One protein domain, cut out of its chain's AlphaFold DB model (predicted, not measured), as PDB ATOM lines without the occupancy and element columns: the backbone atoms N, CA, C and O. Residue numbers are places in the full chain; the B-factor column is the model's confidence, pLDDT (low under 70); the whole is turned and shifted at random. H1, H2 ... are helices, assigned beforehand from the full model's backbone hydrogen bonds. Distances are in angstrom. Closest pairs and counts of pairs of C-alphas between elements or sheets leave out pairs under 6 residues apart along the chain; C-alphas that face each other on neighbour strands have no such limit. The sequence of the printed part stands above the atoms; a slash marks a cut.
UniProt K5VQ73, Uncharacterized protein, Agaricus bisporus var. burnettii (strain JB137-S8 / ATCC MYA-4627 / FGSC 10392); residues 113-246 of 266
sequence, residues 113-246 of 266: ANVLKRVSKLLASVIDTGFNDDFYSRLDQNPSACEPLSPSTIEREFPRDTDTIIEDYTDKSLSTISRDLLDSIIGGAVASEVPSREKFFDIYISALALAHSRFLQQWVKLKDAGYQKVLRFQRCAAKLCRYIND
ATOM      1  N   ALA A 113     -35.986 -24.169   8.815       89.88
ATOM      2  CA  ALA A 113     -36.114 -23.655   7.453       89.88
ATOM      3  C   ALA A 113     -35.371 -22.323   7.274       89.88
ATOM      4  O   ALA A 113     -34.711 -22.103   6.256       89.88
ATOM      5  N   ASN A 114     -35.426 -21.448   8.281       90.00
ATOM      6  CA  ASN A 114     -34.686 -20.194   8.260       90.00
ATOM      7  C   ASN A 114     -33.171 -20.411   8.307       90.00
ATOM      8  O   ASN A 114     -32.467 -19.800   7.506       90.00
ATOM      9  N   VAL A 115     -32.668 -21.266   9.204       90.62
ATOM     10  CA  VAL A 115     -31.231 -21.564   9.328       90.62
ATOM     11  C   VAL A 115     -30.690 -22.089   8.004       90.62
ATOM     12  O   VAL A 115     -29.746 -21.511   7.468       90.62
ATOM     13  N   LEU A 116     -31.351 -23.099   7.429       91.06
ATOM     14  CA  LEU A 116     -31.012 -23.640   6.111       91.06
ATOM     15  C   LEU A 116     -30.971 -22.539   5.054       91.06
ATOM     16  O   LEU A 116     -29.959 -22.347   4.390       91.06
ATOM     17  N   LYS A 117     -32.031 -21.728   4.967       90.44
ATOM     18  CA  LYS A 117     -32.104 -20.602   4.030       90.44
ATOM     19  C   LYS A 117     -30.960 -19.604   4.216       90.44
ATOM     20  O   LYS A 117     -30.483 -19.057   3.223       90.44
ATOM     21  N   ARG A 118     -30.539 -19.299   5.450       91.62
ATOM     22  CA  ARG A 118     -29.427 -18.363   5.706       91.62
ATOM     23  C   ARG A 118     -28.087 -18.963   5.307       91.62
ATOM     24  O   ARG A 118     -27.340 -18.275   4.619       91.62
ATOM     25  N   VAL A 119     -27.830 -20.222   5.655       91.94
ATOM     26  CA  VAL A 119     -26.616 -20.942   5.244       91.94
ATOM     27  C   VAL A 119     -26.548 -21.032   3.718       91.94
ATOM     28  O   VAL A 119     -25.563 -20.594   3.132       91.94
ATOM     29  N   SER A 120     -27.623 -21.455   3.046       91.19
ATOM     30  CA  SER A 120     -27.676 -21.502   1.579       91.19
ATOM     31  C   SER A 120     -27.459 -20.129   0.941       91.19
ATOM     32  O   SER A 120     -26.752 -20.020  -0.053       91.19
ATOM     33  N   LYS A 121     -28.031 -19.054   1.504       92.81
ATOM     34  CA  LYS A 121     -27.816 -17.691   0.986       92.81
ATOM     35  C   LYS A 121     -26.396 -17.178   1.206       92.81
ATOM     36  O   LYS A 121     -25.921 -16.393   0.385       92.81
ATOM     37  N   LEU A 122     -25.746 -17.572   2.299       94.06
ATOM     38  CA  LEU A 122     -24.340 -17.270   2.543       94.06
ATOM     39  C   LEU A 122     -23.467 -18.001   1.521       94.06
ATOM     40  O   LEU A 122     -22.698 -17.351   0.820       94.06
ATOM     41  N   LEU A 123     -23.677 -19.302   1.337       91.81
ATOM     42  CA  LEU A 123     -22.979 -20.106   0.331       91.81
ATOM     43  C   LEU A 123     -23.163 -19.550  -1.084       91.81
ATOM     44  O   LEU A 123     -22.183 -19.287  -1.770       91.81
ATOM     45  N   ALA A 124     -24.401 -19.261  -1.485       92.00
ATOM     46  CA  ALA A 124     -24.703 -18.647  -2.775       92.00
ATOM     47  C   ALA A 124     -24.062 -17.259  -2.934       92.00
ATOM     48  O   ALA A 124     -23.797 -16.817  -4.046       92.00
ATOM     49  N   SER A 125     -23.819 -16.528  -1.838       94.56
ATOM     50  CA  SER A 125     -23.081 -15.261  -1.912       94.56
ATOM     51  C   SER A 125     -21.590 -15.464  -2.177       94.56
ATOM     52  O   SER A 125     -20.981 -14.577  -2.764       94.56
ATOM     53  N   VAL A 126     -21.037 -16.622  -1.806       93.38
ATOM     54  CA  VAL A 126     -19.631 -16.976  -2.008       93.38
ATOM     55  C   VAL A 126     -19.407 -17.631  -3.373       93.38
ATOM     56  O   VAL A 126     -18.615 -17.129  -4.166       93.38
ATOM     57  N   ILE A 127     -20.141 -18.708  -3.657       91.56
ATOM     58  CA  ILE A 127     -19.935 -19.586  -4.816       91.56
ATOM     59  C   ILE A 127     -20.601 -18.995  -6.062       91.56
ATOM     60  O   ILE A 127     -19.924 -18.640  -7.022       91.56
ATOM     61  N   ASP A 128     -21.921 -18.801  -6.036       89.62
ATOM     62  CA  ASP A 128     -22.688 -18.440  -7.241       89.62
ATOM     63  C   ASP A 128     -22.345 -17.047  -7.788       89.62
ATOM     64  O   ASP A 128     -22.667 -16.722  -8.930       89.62
ATOM     65  N   THR A 129     -21.728 -16.187  -6.973       89.38
ATOM     66  CA  THR A 129     -21.300 -14.850  -7.410       89.38
ATOM     67  C   THR A 129     -19.853 -14.798  -7.902       89.38
ATOM     68  O   THR A 129     -19.419 -13.738  -8.364       89.38
ATOM     69  N   GLY A 130     -19.098 -15.899  -7.799       90.69
ATOM     70  CA  GLY A 130     -17.648 -15.920  -8.022       90.69
ATOM     71  C   GLY A 130     -16.898 -15.016  -7.040       90.69
ATOM     72  O   GLY A 130     -15.932 -14.360  -7.419       90.69
ATOM     73  N   PHE A 131     -17.408 -14.862  -5.813       94.31
ATOM     74  CA  PHE A 131     -16.741 -14.067  -4.781       94.31
ATOM     75  C   PHE A 131     -15.479 -14.769  -4.282       94.31
ATOM     76  O   PHE A 131     -14.490 -14.097  -4.022       94.31
ATOM     77  N   ASN A 132     -15.498 -16.099  -4.184       94.56
ATOM     78  CA  ASN A 132     -14.341 -16.910  -3.802       94.56
ATOM     79  C   ASN A 132     -13.126 -16.666  -4.716       94.56
ATOM     80  O   ASN A 132     -12.026 -16.442  -4.216       94.56
ATOM     81  N   ASP A 133     -13.333 -16.637  -6.034       93.94
ATOM     82  CA  ASP A 133     -12.254 -16.457  -7.007       93.94
ATOM     83  C   ASP A 133     -11.663 -15.044  -6.912       93.94
ATOM     84  O   ASP A 133     -10.443 -14.878  -6.832       93.94
ATOM     85  N   ASP A 134     -12.527 -14.023  -6.831       94.75
ATOM     86  CA  ASP A 134     -12.103 -12.635  -6.617       94.75
ATOM     87  C   ASP A 134     -11.345 -12.495  -5.287       94.75
ATOM     88  O   ASP A 134     -10.335 -11.797  -5.208       94.75
ATOM     89  N   PHE A 135     -11.829 -13.154  -4.230       95.19
ATOM     90  CA  PHE A 135     -11.239 -13.114  -2.897       95.19
ATOM     91  C   PHE A 135      -9.834 -13.721  -2.891       95.19
ATOM     92  O   PHE A 135      -8.902 -13.080  -2.402       95.19
ATOM     93  N   TYR A 136      -9.649 -14.900  -3.493       94.62
ATOM     94  CA  TYR A 136      -8.334 -15.540  -3.607       94.62
ATOM     95  C   TYR A 136      -7.379 -14.739  -4.479       94.62
ATOM     96  O   TYR A 136      -6.270 -14.452  -4.034       94.62
ATOM     97  N   SER A 137      -7.830 -14.284  -5.649       93.56
ATOM     98  CA  SER A 137      -7.003 -13.457  -6.532       93.56
ATOM     99  C   SER A 137      -6.512 -12.189  -5.830       93.56
ATOM    100  O   SER A 137      -5.354 -11.798  -5.966       93.56
ATOM    101  N   ARG A 138      -7.372 -11.553  -5.032       92.69
ATOM    102  CA  ARG A 138      -7.044 -10.299  -4.347       92.69
ATOM    103  C   ARG A 138      -6.157 -10.500  -3.120       92.69
ATOM    104  O   ARG A 138      -5.373  -9.609  -2.802       92.69
ATOM    105  N   LEU A 139      -6.244 -11.654  -2.458       93.06
ATOM    106  CA  LEU A 139      -5.261 -12.060  -1.451       93.06
ATOM    107  C   LEU A 139      -3.886 -12.301  -2.085       93.06
ATOM    108  O   LEU A 139      -2.899 -11.790  -1.567       93.06
ATOM    109  N   ASP A 140      -3.825 -12.997  -3.224       91.25
ATOM    110  CA  ASP A 140      -2.566 -13.283  -3.931       91.25
ATOM    111  C   ASP A 140      -1.871 -12.019  -4.454       91.25
ATOM    112  O   ASP A 140      -0.646 -11.945  -4.517       91.25
ATOM    113  N   GLN A 141      -2.650 -10.995  -4.803       90.25
ATOM    114  CA  GLN A 141      -2.134  -9.689  -5.219       90.25
ATOM    115  C   GLN A 141      -1.606  -8.838  -4.058       90.25
ATOM    116  O   GLN A 141      -1.052  -7.769  -4.310       90.25
ATOM    117  N   ASN A 142      -1.784  -9.267  -2.805       88.44
ATOM    118  CA  ASN A 142      -1.330  -8.541  -1.629       88.44
ATOM    119  C   ASN A 142      -0.061  -9.192  -1.046       88.44
ATOM    120  O   ASN A 142      -0.169 -10.164  -0.299       88.44
ATOM    121  N   PRO A 143       1.148  -8.649  -1.299       85.25
ATOM    122  CA  PRO A 143       2.391  -9.257  -0.825       85.25
ATOM    123  C   PRO A 143       2.454  -9.391   0.699       85.25
ATOM    124  O   PRO A 143       2.959 -10.390   1.206       85.25
ATOM    125  N   SER A 144       1.882  -8.430   1.439       86.00
ATOM    126  CA  SER A 144       1.862  -8.483   2.904       86.00
ATOM    127  C   SER A 144       0.907  -9.549   3.444       86.00
ATOM    128  O   SER A 144       0.958  -9.868   4.625       86.00
ATOM    129  N   ALA A 145       0.019 -10.109   2.613       89.56
ATOM    130  CA  ALA A 145      -0.870 -11.186   3.036       89.56
ATOM    131  C   ALA A 145      -0.147 -12.534   3.190       89.56
ATOM    132  O   ALA A 145      -0.707 -13.446   3.796       89.56
ATOM    133  N   CYS A 146       1.080 -12.656   2.672       89.69
ATOM    134  CA  CYS A 146       1.922 -13.847   2.793       89.69
ATOM    135  C   CYS A 146       2.839 -13.821   4.025       89.69
ATOM    136  O   CYS A 146       3.432 -14.846   4.360       89.69
ATOM    137  N   GLU A 147       2.958 -12.680   4.704       90.81
ATOM    138  CA  GLU A 147       3.794 -12.545   5.896       90.81
ATOM    139  C   GLU A 147       3.098 -13.159   7.127       90.81
ATOM    140  O   GLU A 147       1.883 -12.993   7.283       90.81
ATOM    141  N   PRO A 148       3.833 -13.866   8.009       92.81
ATOM    142  CA  PRO A 148       3.294 -14.351   9.277       92.81
ATOM    143  C   PRO A 148       2.752 -13.208  10.138       92.81
ATOM    144  O   PRO A 148       3.414 -12.181  10.313       92.81
ATOM    145  N   LEU A 149       1.558 -13.387  10.698       90.62
ATOM    146  CA  LEU A 149       0.936 -12.386  11.556       90.62
ATOM    147  C   LEU A 149       1.278 -12.629  13.028       90.62
ATOM    148  O   LEU A 149       1.153 -13.739  13.540       90.62
ATOM    149  N   SER A 150       1.631 -11.554  13.735       91.94
ATOM    150  CA  SER A 150       1.659 -11.560  15.199       91.94
ATOM    151  C   SER A 150       0.233 -11.616  15.772       91.94
ATOM    152  O   SER A 150      -0.692 -11.110  15.124       91.94
ATOM    153  N   PRO A 151       0.038 -12.084  17.020       90.94
ATOM    154  CA  PRO A 151      -1.273 -12.060  17.682       90.94
ATOM    155  C   PRO A 151      -1.936 -10.673  17.678       90.94
ATOM    156  O   PRO A 151      -3.096 -10.532  17.307       90.94
ATOM    157  N   SER A 152      -1.169  -9.611  17.943       90.38
ATOM    158  CA  SER A 152      -1.659  -8.223  17.883       90.38
ATOM    159  C   SER A 152      -2.083  -7.774  16.478       90.38
ATOM    160  O   SER A 152      -2.926  -6.889  16.315       90.38
ATOM    161  N   THR A 153      -1.498  -8.363  15.434       91.31
ATOM    162  CA  THR A 153      -1.904  -8.092  14.053       91.31
ATOM    163  C   THR A 153      -3.176  -8.856  13.707       91.31
ATOM    164  O   THR A 153      -4.040  -8.279  13.048       91.31
ATOM    165  N   ILE A 154      -3.329 -10.088  14.205       91.38
ATOM    166  CA  ILE A 154      -4.567 -10.872  14.108       91.38
ATOM    167  C   ILE A 154      -5.717 -10.137  14.808       91.38
ATOM    168  O   ILE A 154      -6.752  -9.937  14.183       91.38
ATOM    169  N   GLU A 155      -5.520  -9.635  16.032       91.12
ATOM    170  CA  GLU A 155      -6.498  -8.797  16.759       91.12
ATOM    171  C   GLU A 155      -6.994  -7.622  15.939       91.12
ATOM    172  O   GLU A 155      -8.187  -7.320  15.872       91.12
ATOM    173  N   ARG A 156      -6.049  -6.944  15.297       91.38
ATOM    174  CA  ARG A 156      -6.364  -5.790  14.482       91.38
ATOM    175  C   ARG A 156      -7.126  -6.199  13.228       91.38
ATOM    176  O   ARG A 156      -8.057  -5.494  12.856       91.38
ATOM    177  N   GLU A 157      -6.704  -7.265  12.559       94.44
ATOM    178  CA  GLU A 157      -7.284  -7.727  11.298       94.44
ATOM    179  C   GLU A 157      -8.675  -8.335  11.476       94.44
ATOM    180  O   GLU A 157      -9.570  -8.020  10.695       94.44
ATOM    181  N   PHE A 158      -8.866  -9.130  12.526       93.44
ATOM    182  CA  PHE A 158     -10.090  -9.854  12.846       93.44
ATOM    183  C   PHE A 158     -10.611  -9.409  14.218       93.44
ATOM    184  O   PHE A 158     -10.384 -10.080  15.226       93.44
ATOM    185  N   PRO A 159     -11.345  -8.283  14.288       86.50
ATOM    186  CA  PRO A 159     -11.792  -7.699  15.557       86.50
ATOM    187  C   PRO A 159     -12.935  -8.476  16.239       86.50
ATOM    188  O   PRO A 159     -13.479  -8.022  17.248       86.50
ATOM    189  N   ARG A 160     -13.385  -9.593  15.657       84.00
ATOM    190  CA  ARG A 160     -14.473 -10.443  16.158       84.00
ATOM    191  C   ARG A 160     -13.968 -11.877  16.286       84.00
ATOM    192  O   ARG A 160     -13.282 -12.342  15.382       84.00
ATOM    193  N   ASP A 161     -14.329 -12.536  17.389       74.62
ATOM    194  CA  ASP A 161     -13.903 -13.900  17.757       74.62
ATOM    195  C   ASP A 161     -12.379 -14.106  17.715       74.62
ATOM    196  O   ASP A 161     -11.864 -15.164  17.362       74.62
ATOM    197  N   THR A 162     -11.646 -13.063  18.101       80.81
ATOM    198  CA  THR A 162     -10.194 -13.006  17.985       80.81
ATOM    199  C   THR A 162      -9.476 -14.078  18.797       80.81
ATOM    200  O   THR A 162      -8.519 -14.651  18.291       80.81
ATOM    201  N   ASP A 163      -9.937 -14.377  20.016       82.81
ATOM    202  CA  ASP A 163      -9.297 -15.376  20.883       82.81
ATOM    203  C   ASP A 163      -9.213 -16.741  20.184       82.81
ATOM    204  O   ASP A 163      -8.156 -17.367  20.175       82.81
ATOM    205  N   THR A 164     -10.299 -17.153  19.520       82.88
ATOM    206  CA  THR A 164     -10.353 -18.399  18.743       82.88
ATOM    207  C   THR A 164      -9.405 -18.353  17.546       82.88
ATOM    208  O   THR A 164      -8.677 -19.305  17.293       82.88
ATOM    209  N   ILE A 165      -9.345 -17.225  16.831       87.31
ATOM    210  CA  ILE A 165      -8.457 -17.092  15.669       87.31
ATOM    211  C   ILE A 165      -6.984 -17.106  16.099       87.31
ATOM    212  O   ILE A 165      -6.158 -17.710  15.426       87.31
ATOM    213  N   ILE A 166      -6.627 -16.462  17.211       88.56
ATOM    214  CA  ILE A 166      -5.249 -16.476  17.721       88.56
ATOM    215  C   ILE A 166      -4.836 -17.899  18.098       88.56
ATOM    216  O   ILE A 166      -3.738 -18.319  17.730       88.56
ATOM    217  N   GLU A 167      -5.698 -18.623  18.813       88.00
ATOM    218  CA  GLU A 167      -5.419 -19.990  19.263       88.00
ATOM    219  C   GLU A 167      -5.091 -20.915  18.080       88.00
ATOM    220  O   GLU A 167      -4.088 -21.628  18.119       88.00
ATOM    221  N   ASP A 168      -5.860 -20.815  16.994       86.94
ATOM    222  CA  ASP A 168      -5.735 -21.709  15.838       86.94
ATOM    223  C   ASP A 168      -4.708 -21.239  14.788       86.94
ATOM    224  O   ASP A 168      -4.157 -22.051  14.036       86.94
ATOM    225  N   TYR A 169      -4.430 -19.932  14.718       89.25
ATOM    226  CA  TYR A 169      -3.717 -19.326  13.587       89.25
ATOM    227  C   TYR A 169      -2.502 -18.465  13.945       89.25
ATOM    228  O   TYR A 169      -2.000 -17.721  13.094       89.25
ATOM    229  N   THR A 170      -1.974 -18.568  15.162       87.88
ATOM    230  CA  THR A 170      -0.694 -17.920  15.495       87.88
ATOM    231  C   THR A 170       0.405 -18.329  14.497       87.88
ATOM    232  O   THR A 170       0.495 -19.486  14.081       87.88
ATOM    233  N   ASP A 171       1.208 -17.350  14.066       88.50
ATOM    234  CA  ASP A 171       2.274 -17.475  13.058       88.50
ATOM    235  C   ASP A 171       1.808 -17.864  11.639       88.50
ATOM    236  O   ASP A 171       2.626 -18.133  10.753       88.50
ATOM    237  N   LYS A 172       0.496 -17.863  11.373       93.06
ATOM    238  CA  LYS A 172      -0.054 -18.022  10.021       93.06
ATOM    239  C   LYS A 172      -0.142 -16.676   9.308       93.06
ATOM    240  O   LYS A 172      -0.220 -15.615   9.927       93.06
ATOM    241  N   SER A 173      -0.120 -16.719   7.980       94.88
ATOM    242  CA  SER A 173      -0.270 -15.527   7.147       94.88
ATOM    243  C   SER A 173      -1.742 -15.163   6.962       94.88
ATOM    244  O   SER A 173      -2.611 -16.036   7.010       94.88
ATOM    245  N   LEU A 174      -2.038 -13.889   6.681       94.06
ATOM    246  CA  LEU A 174      -3.407 -13.445   6.387       94.06
ATOM    247  C   LEU A 174      -4.055 -14.287   5.285       94.06
ATOM    248  O   LEU A 174      -5.240 -14.609   5.369       94.06
ATOM    249  N   SER A 175      -3.281 -14.640   4.256       94.88
ATOM    250  CA  SER A 175      -3.754 -15.455   3.146       94.88
ATOM    251  C   SER A 175      -4.170 -16.849   3.602       94.88
ATOM    252  O   SER A 175      -5.209 -17.316   3.147       94.88
ATOM    253  N   THR A 176      -3.399 -17.502   4.475       94.88
ATOM    254  CA  THR A 176      -3.753 -18.823   5.013       94.88
ATOM    255  C   THR A 176      -5.017 -18.737   5.858       94.88
ATOM    256  O   THR A 176      -5.980 -19.432   5.562       94.88
ATOM    257  N   ILE A 177      -5.056 -17.818   6.829       94.81
ATOM    258  CA  ILE A 177      -6.211 -17.655   7.726       94.81
ATOM    259  C   ILE A 177      -7.478 -17.381   6.914       94.81
ATOM    260  O   ILE A 177      -8.491 -18.054   7.056       94.81
ATOM    261  N   SER A 178      -7.414 -16.408   6.006       95.31
ATOM    262  CA  SER A 178      -8.569 -15.981   5.216       95.31
ATOM    263  C   SER A 178      -9.114 -17.080   4.304       95.31
ATOM    264  O   SER A 178     -10.328 -17.160   4.114       95.31
ATOM    265  N   ARG A 179      -8.228 -17.908   3.731       95.56
ATOM    266  CA  ARG A 179      -8.610 -19.065   2.913       95.56
ATOM    267  C   ARG A 179      -9.274 -20.132   3.758       95.56
ATOM    268  O   ARG A 179     -10.391 -20.512   3.436       95.56
ATOM    269  N   ASP A 180      -8.658 -20.514   4.871       94.75
ATOM    270  CA  ASP A 180      -9.193 -21.550   5.753       94.75
ATOM    271  C   ASP A 180     -10.583 -21.166   6.292       94.75
ATOM    272  O   ASP A 180     -11.501 -21.986   6.294       94.75
ATOM    273  N   LEU A 181     -10.789 -19.894   6.660       94.81
ATOM    274  CA  LEU A 181     -12.108 -19.396   7.067       94.81
ATOM    275  C   LEU A 181     -13.126 -19.442   5.911       94.81
ATOM    276  O   LEU A 181     -14.287 -19.797   6.120       94.81
ATOM    277  N   LEU A 182     -12.730 -19.092   4.682       95.25
ATOM    278  CA  LEU A 182     -13.649 -19.127   3.541       95.25
ATOM    279  C   LEU A 182     -13.990 -20.570   3.148       95.25
ATOM    280  O   LEU A 182     -15.158 -20.883   2.905       95.25
ATOM    281  N   ASP A 183     -12.995 -21.450   3.153       92.69
ATOM    282  CA  ASP A 183     -13.143 -22.876   2.884       92.69
ATOM    283  C   ASP A 183     -13.983 -23.567   3.965       92.69
ATOM    284  O   ASP A 183     -14.774 -24.443   3.633       92.69
ATOM    285  N   SER A 184     -13.920 -23.135   5.229       90.75
ATOM    286  CA  SER A 184     -14.821 -23.600   6.296       90.75
ATOM    287  C   SER A 184     -16.289 -23.257   5.999       90.75
ATOM    288  O   SER A 184     -17.181 -24.107   6.114       90.75
ATOM    289  N   ILE A 185     -16.556 -22.039   5.505       92.00
ATOM    290  CA  ILE A 185     -17.901 -21.641   5.064       92.00
ATOM    291  C   ILE A 185     -18.355 -22.523   3.895       92.00
ATOM    292  O   ILE A 185     -19.483 -23.016   3.919       92.00
ATOM    293  N   ILE A 186     -17.491 -22.743   2.898       89.81
ATOM    294  CA  ILE A 186     -17.789 -23.561   1.709       89.81
ATOM    295  C   ILE A 186     -17.978 -25.040   2.081       89.81
ATOM    296  O   ILE A 186     -18.913 -25.679   1.605       89.81
ATOM    297  N   GLY A 187     -17.148 -25.590   2.965       80.94
ATOM    298  CA  GLY A 187     -17.191 -26.981   3.422       80.94
ATOM    299  C   GLY A 187     -18.485 -27.347   4.157       80.94
ATOM    300  O   GLY A 187     -18.870 -28.516   4.201       80.94
ATOM    301  N   GLY A 188     -19.226 -26.350   4.648       66.25
ATOM    302  CA  GLY A 188     -20.579 -26.516   5.180       66.25
ATOM    303  C   GLY A 188     -21.644 -26.928   4.147       66.25
ATOM    304  O   GLY A 188     -22.786 -27.187   4.531       66.25
ATOM    305  N   ALA A 189     -21.311 -26.997   2.851       53.47
ATOM    306  CA  ALA A 189     -22.236 -27.063   1.712       53.47
ATOM    307  C   ALA A 189     -23.013 -28.376   1.468       53.47
ATOM    308  O   ALA A 189     -23.508 -28.590   0.361       53.47
ATOM    309  N   VAL A 190     -23.271 -29.207   2.478       58.22
ATOM    310  CA  VAL A 190     -24.351 -30.213   2.371       58.22
ATOM    311  C   VAL A 190     -25.660 -29.572   2.842       58.22
ATOM    312  O   VAL A 190     -26.216 -29.906   3.883       58.22
ATOM    313  N   ALA A 191     -26.136 -28.575   2.091       60.81
ATOM    314  CA  ALA A 191     -27.239 -27.689   2.486       60.81
ATOM    315  C   ALA A 191     -28.648 -28.336   2.454       60.81
ATOM    316  O   ALA A 191     -29.653 -27.625   2.450       60.81
ATOM    317  N   SER A 192     -28.744 -29.669   2.427       61.84
ATOM    318  CA  SER A 192     -30.009 -30.409   2.551       61.84
ATOM    319  C   SER A 192     -30.407 -30.676   4.005       61.84
ATOM    320  O   SER A 192     -31.574 -30.956   4.288       61.84
ATOM    321  N   GLU A 193     -29.464 -30.570   4.942       80.50
ATOM    322  CA  GLU A 193     -29.680 -30.866   6.358       80.50
ATOM    323  C   GLU A 193     -29.274 -29.693   7.246       80.50
ATOM    324  O   GLU A 193     -28.379 -28.915   6.917       80.50
ATOM    325  N   VAL A 194     -29.980 -29.531   8.372       85.00
ATOM    326  CA  VAL A 194     -29.600 -28.516   9.362       85.00
ATOM    327  C   VAL A 194     -28.209 -28.882   9.867       85.00
ATOM    328  O   VAL A 194     -28.029 -30.033  10.272       85.00
ATOM    329  N   PRO A 195     -27.240 -27.950   9.851       87.06
ATOM    330  CA  PRO A 195     -25.898 -28.252  10.317       87.06
ATOM    331  C   PRO A 195     -25.916 -28.797  11.750       87.06
ATOM    332  O   PRO A 195     -26.759 -28.421  12.569       87.06
ATOM    333  N   SER A 196     -24.970 -29.681  12.075       89.69
ATOM    334  CA  SER A 196     -24.716 -30.006  13.479       89.69
ATOM    335  C   SER A 196     -24.310 -28.736  14.229       89.69
ATOM    336  O   SER A 196     -23.912 -27.742  13.618       89.69
ATOM    337  N   ARG A 197     -24.388 -28.764  15.565       88.81
ATOM    338  CA  ARG A 197     -23.933 -27.638  16.393       88.81
ATOM    339  C   ARG A 197     -22.521 -27.208  16.000       88.81
ATOM    340  O   ARG A 197     -22.330 -26.039  15.709       88.81
ATOM    341  N   GLU A 198     -21.583 -28.146  15.943       88.44
ATOM    342  CA  GLU A 198     -20.183 -27.894  15.572       88.44
ATOM    343  C   GLU A 198     -20.084 -27.212  14.205       88.44
ATOM    344  O   GLU A 198     -19.648 -26.070  14.130       88.44
ATOM    345  N   LYS A 199     -20.659 -27.815  13.158       89.25
ATOM    346  CA  LYS A 199     -20.630 -27.245  11.801       89.25
ATOM    347  C   LYS A 199     -21.264 -25.860  11.719       89.25
ATOM    348  O   LYS A 199     -20.784 -24.999  10.991       89.25
ATOM    349  N   PHE A 200     -22.371 -25.631  12.424       90.25
ATOM    350  CA  PHE A 200     -22.983 -24.307  12.461       90.25
ATOM    351  C   PHE A 200     -22.058 -23.281  13.107       90.25
ATOM    352  O   PHE A 200     -21.989 -22.153  12.630       90.25
ATOM    353  N   PHE A 201     -21.375 -23.671  14.184       88.56
ATOM    354  CA  PHE A 201     -20.420 -22.823  14.881       88.56
ATOM    355  C   PHE A 201     -19.203 -22.506  14.022       88.56
ATOM    356  O   PHE A 201     -18.841 -21.336  13.944       88.56
ATOM    357  N   ASP A 202     -18.668 -23.485  13.300       89.50
ATOM    358  CA  ASP A 202     -17.551 -23.279  12.376       89.50
ATOM    359  C   ASP A 202     -17.921 -22.266  11.283       89.50
ATOM    360  O   ASP A 202     -17.197 -21.295  11.049       89.50
ATOM    361  N   ILE A 203     -19.107 -22.423  10.674       92.31
ATOM    362  CA  ILE A 203     -19.628 -21.472   9.678       92.31
ATOM    363  C   ILE A 203     -19.845 -20.096  10.315       92.31
ATOM    364  O   ILE A 203     -19.513 -19.080   9.709       92.31
ATOM    365  N   TYR A 204     -20.429 -20.042  11.515       91.38
ATOM    366  CA  TYR A 204     -20.728 -18.796  12.218       91.38
ATOM    367  C   TYR A 204     -19.456 -18.006  12.551       91.38
ATOM    368  O   TYR A 204     -19.399 -16.827  12.202       91.38
ATOM    369  N   ILE A 205     -18.456 -18.642  13.170       90.75
ATOM    370  CA  ILE A 205     -17.180 -18.014  13.549       90.75
ATOM    371  C   ILE A 205     -16.478 -17.520  12.286       90.75
ATOM    372  O   ILE A 205     -16.121 -16.347  12.188       90.75
ATOM    373  N   SER A 206     -16.379 -18.380  11.270       93.44
ATOM    374  CA  SER A 206     -15.704 -18.042  10.017       93.44
ATOM    375  C   SER A 206     -16.381 -16.887   9.282       93.44
ATOM    376  O   SER A 206     -15.721 -15.946   8.836       93.44
ATOM    377  N   ALA A 207     -17.714 -16.909   9.193       94.62
ATOM    378  CA  ALA A 207     -18.481 -15.843   8.564       94.62
ATOM    379  C   ALA A 207     -18.389 -14.531   9.350       94.62
ATOM    380  O   ALA A 207     -18.265 -13.471   8.735       94.62
ATOM    381  N   LEU A 208     -18.433 -14.584  10.686       93.06
ATOM    382  CA  LEU A 208     -18.334 -13.398  11.531       93.06
ATOM    383  C   LEU A 208     -16.957 -12.743  11.403       93.06
ATOM    384  O   LEU A 208     -16.888 -11.533  11.170       93.06
ATOM    385  N   ALA A 209     -15.895 -13.543  11.521       94.25
ATOM    386  CA  ALA A 209     -14.510 -13.109  11.415       94.25
ATOM    387  C   ALA A 209     -14.227 -12.477  10.050       94.25
ATOM    388  O   ALA A 209     -13.792 -11.326   9.978       94.25
ATOM    389  N   LEU A 210     -14.553 -13.181   8.959       95.44
ATOM    390  CA  LEU A 210     -14.328 -12.674   7.607       95.44
ATOM    391  C   LEU A 210     -15.155 -11.424   7.315       95.44
ATOM    392  O   LEU A 210     -14.610 -10.452   6.804       95.44
ATOM    393  N   ALA A 211     -16.450 -11.408   7.647       95.19
ATOM    394  CA  ALA A 211     -17.319 -10.269   7.337       95.19
ATOM    395  C   ALA A 211     -16.846  -8.962   7.994       95.19
ATOM    396  O   ALA A 211     -17.076  -7.885   7.439       95.19
ATOM    397  N   HIS A 212     -16.170  -9.057   9.141       94.00
ATOM    398  CA  HIS A 212     -15.636  -7.913   9.879       94.00
ATOM    399  C   HIS A 212     -14.129  -7.719   9.708       94.00
ATOM    400  O   HIS A 212     -13.575  -6.834  10.362       94.00
ATOM    401  N   SER A 213     -13.471  -8.495   8.841       95.38
ATOM    402  CA  SER A 213     -12.037  -8.354   8.629       95.38
ATOM    403  C   SER A 213     -11.700  -6.996   8.024       95.38
ATOM    404  O   SER A 213     -12.446  -6.441   7.202       95.38
ATOM    405  N   ARG A 214     -10.550  -6.439   8.406       94.44
ATOM    406  CA  ARG A 214     -10.083  -5.174   7.828       94.44
ATOM    407  C   ARG A 214      -9.829  -5.303   6.334       94.44
ATOM    408  O   ARG A 214     -10.066  -4.333   5.618       94.44
ATOM    409  N   PHE A 215      -9.402  -6.466   5.855       94.56
ATOM    410  CA  PHE A 215      -9.232  -6.765   4.441       94.56
ATOM    411  C   PHE A 215     -10.531  -6.539   3.651       94.56
ATOM    412  O   PHE A 215     -10.537  -5.782   2.673       94.56
ATOM    413  N   LEU A 216     -11.656  -7.109   4.103       95.06
ATOM    414  CA  LEU A 216     -12.949  -6.904   3.441       95.06
ATOM    415  C   LEU A 216     -13.474  -5.477   3.622       95.06
ATOM    416  O   LEU A 216     -13.989  -4.888   2.670       95.06
ATOM    417  N   GLN A 217     -13.299  -4.878   4.800       94.38
ATOM    418  CA  GLN A 217     -13.686  -3.482   5.026       94.38
ATOM    419  C   GLN A 217     -12.929  -2.519   4.104       94.38
ATOM    420  O   GLN A 217     -13.523  -1.586   3.560       94.38
ATOM    421  N   GLN A 218     -11.632  -2.744   3.888       93.62
ATOM    422  CA  GLN A 218     -10.831  -1.960   2.951       93.62
ATOM    423  C   GLN A 218     -11.293  -2.167   1.511       93.62
ATOM    424  O   GLN A 218     -11.414  -1.185   0.783       93.62
ATOM    425  N   TRP A 219     -11.632  -3.401   1.116       94.31
ATOM    426  CA  TRP A 219     -12.223  -3.673  -0.198       94.31
ATOM    427  C   TRP A 219     -13.469  -2.821  -0.452       94.31
ATOM    428  O   TRP A 219     -13.571  -2.140  -1.472       94.31
ATOM    429  N   VAL A 220     -14.394  -2.801   0.509       94.88
ATOM    430  CA  VAL A 220     -15.622  -2.006   0.414       94.88
ATOM    431  C   VAL A 220     -15.321  -0.510   0.408       94.88
ATOM    432  O   VAL A 220     -15.866   0.221  -0.419       94.88
ATOM    433  N   LYS A 221     -14.431  -0.046   1.293       93.94
ATOM    434  CA  LYS A 221     -14.075   1.373   1.427       93.94
ATOM    435  C   LYS A 221     -13.460   1.944   0.149       93.94
ATOM    436  O   LYS A 221     -13.769   3.077  -0.211       93.94
ATOM    437  N   LEU A 222     -12.612   1.168  -0.523       93.12
ATOM    438  CA  LEU A 222     -11.973   1.562  -1.779       93.12
ATOM    439  C   LEU A 222     -12.916   1.448  -2.987       93.12
ATOM    440  O   LEU A 222     -12.643   2.043  -4.024       93.12
ATOM    441  N   LYS A 223     -14.061   0.763  -2.837       92.25
ATOM    442  CA  LYS A 223     -15.036   0.494  -3.910       92.25
ATOM    443  C   LYS A 223     -14.413  -0.200  -5.126       92.25
ATOM    444  O   LYS A 223     -14.850   0.012  -6.257       92.25
ATOM    445  N   ASP A 224     -13.417  -1.045  -4.886       89.12
ATOM    446  CA  ASP A 224     -12.731  -1.778  -5.948       89.12
ATOM    447  C   ASP A 224     -13.661  -2.785  -6.635       89.12
ATOM    448  O   ASP A 224     -14.707  -3.166  -6.101       89.12
ATOM    449  N   ALA A 225     -13.269  -3.259  -7.820       91.88
ATOM    450  CA  ALA A 225     -14.008  -4.296  -8.536       91.88
ATOM    451  C   ALA A 225     -14.378  -5.464  -7.597       91.88
ATOM    452  O   ALA A 225     -13.567  -5.911  -6.788       91.88
ATOM    453  N   GLY A 226     -15.638  -5.902  -7.652       90.94
ATOM    454  CA  GLY A 226     -16.158  -6.955  -6.773       90.94
ATOM    455  C   GLY A 226     -16.676  -6.493  -5.400       90.94
ATOM    456  O   GLY A 226     -17.294  -7.302  -4.711       90.94
ATOM    457  N   TYR A 227     -16.559  -5.214  -5.006       93.69
ATOM    458  CA  TYR A 227     -17.002  -4.760  -3.670       93.69
ATOM    459  C   TYR A 227     -18.492  -5.032  -3.367       93.69
ATOM    460  O   TYR A 227     -18.871  -5.274  -2.223       93.69
ATOM    461  N   GLN A 228     -19.358  -5.039  -4.386       95.25
ATOM    462  CA  GLN A 228     -20.777  -5.384  -4.225       95.25
ATOM    463  C   GLN A 228     -20.983  -6.845  -3.798       95.25
ATOM    464  O   GLN A 228     -21.929  -7.149  -3.065       95.25
ATOM    465  N   LYS A 229     -20.086  -7.748  -4.214       96.31
ATOM    466  CA  LYS A 229     -20.080  -9.146  -3.768       96.31
ATOM    467  C   LYS A 229     -19.703  -9.230  -2.288       96.31
ATOM    468  O   LYS A 229     -20.398  -9.911  -1.540       96.31
ATOM    469  N   VAL A 230     -18.719  -8.437  -1.847       96.12
ATOM    470  CA  VAL A 230     -18.342  -8.308  -0.425       96.12
ATOM    471  C   VAL A 230     -19.522  -7.821   0.415       96.12
ATOM    472  O   VAL A 230     -19.875  -8.460   1.401       96.12
ATOM    473  N   LEU A 231     -20.206  -6.752  -0.008       95.62
ATOM    474  CA  LEU A 231     -21.396  -6.245   0.689       95.62
ATOM    475  C   LEU A 231     -22.518  -7.290   0.753       95.62
ATOM    476  O   LEU A 231     -23.233  -7.409   1.750       95.62
ATOM    477  N   ARG A 232     -22.709  -8.067  -0.318       96.25
ATOM    478  CA  ARG A 232     -23.670  -9.175  -0.323       96.25
ATOM    479  C   ARG A 232     -23.269 -10.269   0.670       96.25
ATOM    480  O   ARG A 232     -24.138 -10.691   1.432       96.25
ATOM    481  N   PHE A 233     -22.002 -10.677   0.690       96.62
ATOM    482  CA  PHE A 233     -21.463 -11.629   1.661       96.62
ATOM    483  C   PHE A 233     -21.670 -11.133   3.097       96.62
ATOM    484  O   PHE A 233     -22.307 -11.824   3.885       96.62
ATOM    485  N   GLN A 234     -21.259  -9.899   3.405       95.81
ATOM    486  CA  GLN A 234     -21.414  -9.287   4.729       95.81
ATOM    487  C   GLN A 234     -22.877  -9.250   5.182       95.81
ATOM    488  O   GLN A 234     -23.189  -9.650   6.301       95.81
ATOM    489  N   ARG A 235     -23.815  -8.869   4.300       95.25
ATOM    490  CA  ARG A 235     -25.256  -8.906   4.612       95.25
ATOM    491  C   ARG A 235     -25.772 -10.323   4.865       95.25
ATOM    492  O   ARG A 235     -26.639 -10.509   5.720       95.25
ATOM    493  N   CYS A 236     -25.305 -11.319   4.112       93.88
ATOM    494  CA  CYS A 236     -25.682 -12.714   4.343       93.88
ATOM    495  C   CYS A 236     -25.107 -13.236   5.668       93.88
ATOM    496  O   CYS A 236     -25.857 -13.837   6.439       93.88
ATOM    497  N   ALA A 237     -23.833 -12.950   5.956       94.06
ATOM    498  CA  ALA A 237     -23.157 -13.313   7.198       94.06
ATOM    499  C   ALA A 237     -23.859 -12.683   8.405       94.06
ATOM    500  O   ALA A 237     -24.283 -13.403   9.303       94.06
ATOM    501  N   ALA A 238     -24.130 -11.375   8.370       91.25
ATOM    502  CA  ALA A 238     -24.862 -10.678   9.426       91.25
ATOM    503  C   ALA A 238     -26.207 -11.358   9.728       91.25
ATOM    504  O   ALA A 238     -26.513 -11.652  10.880       91.25
ATOM    505  N   LYS A 239     -26.992 -11.702   8.694       90.81
ATOM    506  CA  LYS A 239     -28.288 -12.386   8.864       90.81
ATOM    507  C   LYS A 239     -28.163 -13.788   9.475       90.81
ATOM    508  O   LYS A 239     -29.109 -14.214  10.132       90.81
ATOM    509  N   LEU A 240     -27.058 -14.500   9.251       91.38
ATOM    510  CA  LEU A 240     -26.776 -15.790   9.889       91.38
ATOM    511  C   LEU A 240     -26.348 -15.596  11.353       91.38
ATOM    512  O   LEU A 240     -26.907 -16.231  12.246       91.38
ATOM    513  N   CYS A 241     -25.415 -14.676  11.603       89.56
ATOM    514  CA  CYS A 241     -24.822 -14.432  12.918       89.56
ATOM    515  C   CYS A 241     -25.825 -13.935  13.966       89.56
ATOM    516  O   CYS A 241     -25.611 -14.142  15.159       89.56
ATOM    517  N   ARG A 242     -26.960 -13.353  13.551       87.81
ATOM    518  CA  ARG A 242     -28.056 -12.953  14.452       87.81
ATOM    519  C   ARG A 242     -28.544 -14.075  15.370       87.81
ATOM    520  O   ARG A 242     -28.896 -13.802  16.511       87.81
ATOM    521  N   TYR A 243     -28.512 -15.332  14.923       85.88
ATOM    522  CA  TYR A 243     -28.937 -16.474  15.745       85.88
ATOM    523  C   TYR A 243     -28.069 -16.711  16.986       85.88
ATOM    524  O   TYR A 243     -28.519 -17.394  17.901       85.88
ATOM    525  N   ILE A 244     -26.862 -16.138  17.033       83.62
ATOM    526  CA  ILE A 244     -25.945 -16.221  18.174       83.62
ATOM    527  C   ILE A 244     -25.753 -14.837  18.809       83.62
ATOM    528  O   ILE A 244     -25.974 -14.672  20.010       83.62
ATOM    529  N   ASN A 245     -25.426 -13.817  18.009       81.12
ATOM    530  CA  ASN A 245     -25.111 -12.464  18.488       81.12
ATOM    531  C   ASN A 245     -26.286 -11.796  19.204       81.12
ATOM    532  O   ASN A 245     -26.132 -11.208  20.279       81.12
ATOM    533  N   ASP A 246     -27.485 -11.903  18.633       79.62
ATOM    534  CA  ASP A 246     -28.654 -11.241  19.203       79.62
ATOM    535  C   ASP A 246     -29.145 -11.972  20.469       79.62
ATOM    536  O   ASP A 246     -29.770 -11.365  21.340       79.62
TER     537      ASP A 246
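This is residues 113 to 246 of the 266 residues of an uncharacterized protein of Agaricus bisporus var. burnettii (strain JB137-S8 / ATCC MYA-4627 / FGSC 10392) (UniProt K5VQ73). A helical hairpin, H6 and H7, makes the core; H9 crosses H7, and H1 runs antiparallel beside H9. H2 runs beside H6, the four-residue H3 sits at the end of the long axis far from Ala 113 and packs on residues 174 to 176 of H6, the short helices H4 and H5 pack on each other, and H8 packs on residues 227 to 231 of H9. The printed part has 134 residues with nine named helices, H1 to H9 in order, and no named strand: all helix. It is compact, with a radius of gyration of the C-alphas of 14.1 A, and spans 41 by 33 by 25 A.

H1, residues 113 to 126, touches H9, residues 227 to 246, at a shallow tilt of 28 degrees, opposite ways; the closest C-alphas, Leu 122 and Cys 236, are 5.1 A apart. H2, residues 131 to 140, touches the hub H6, residues 174 to 187, with C-alphas Leu 139 and Ser 175 closest at 5.9 A. H3, residues 143 to 146, touches residues 174 to 176 of H6, closest at Ala 145 and Leu 174, 4.8 A between C-alphas. H4, residues 151 to 157, touches H5, residues 162 to 169, at a steep tilt of 64 degrees; C-alphas Glu 155 and Thr 162 are closest, 5.7 A. H6 and H7, residues 197 to 211, touch as a hairpin at 43 degrees, closest at C-alphas Leu 181 and Ser 206, 4.8 A. H7 touches residues 233 to 241 of H9, closest at C-alphas Ala 211 and Gln 234, 5.0 A. H8, residues 214 to 222, touches residues 227 to 231 of H9, closest at C-alphas Val 220 and Tyr 227, 5.1 A. Every O i to N i+4 pair is within hydrogen-bond range in H1, H2, H4, H5, H6, H7 and H8, and 14 of 16 in H9; H3 is too short for such a pair.

H1 begins at C-alpha 113 (-36.114, -23.655, 7.453) and is 20.1 A long, H6 19.5 A, H7 20.7 A. H9, 26.5 A, ends at C-alpha 246 (-28.654, -11.241, 19.203), with a kink of 43 degrees near residue 240.

The C-alphas farthest apart, Ala 113 and Pro 143, are 41.9 A apart. The printed part has no cut and no long link. Residues 188 to 192 have pLDDT under 70.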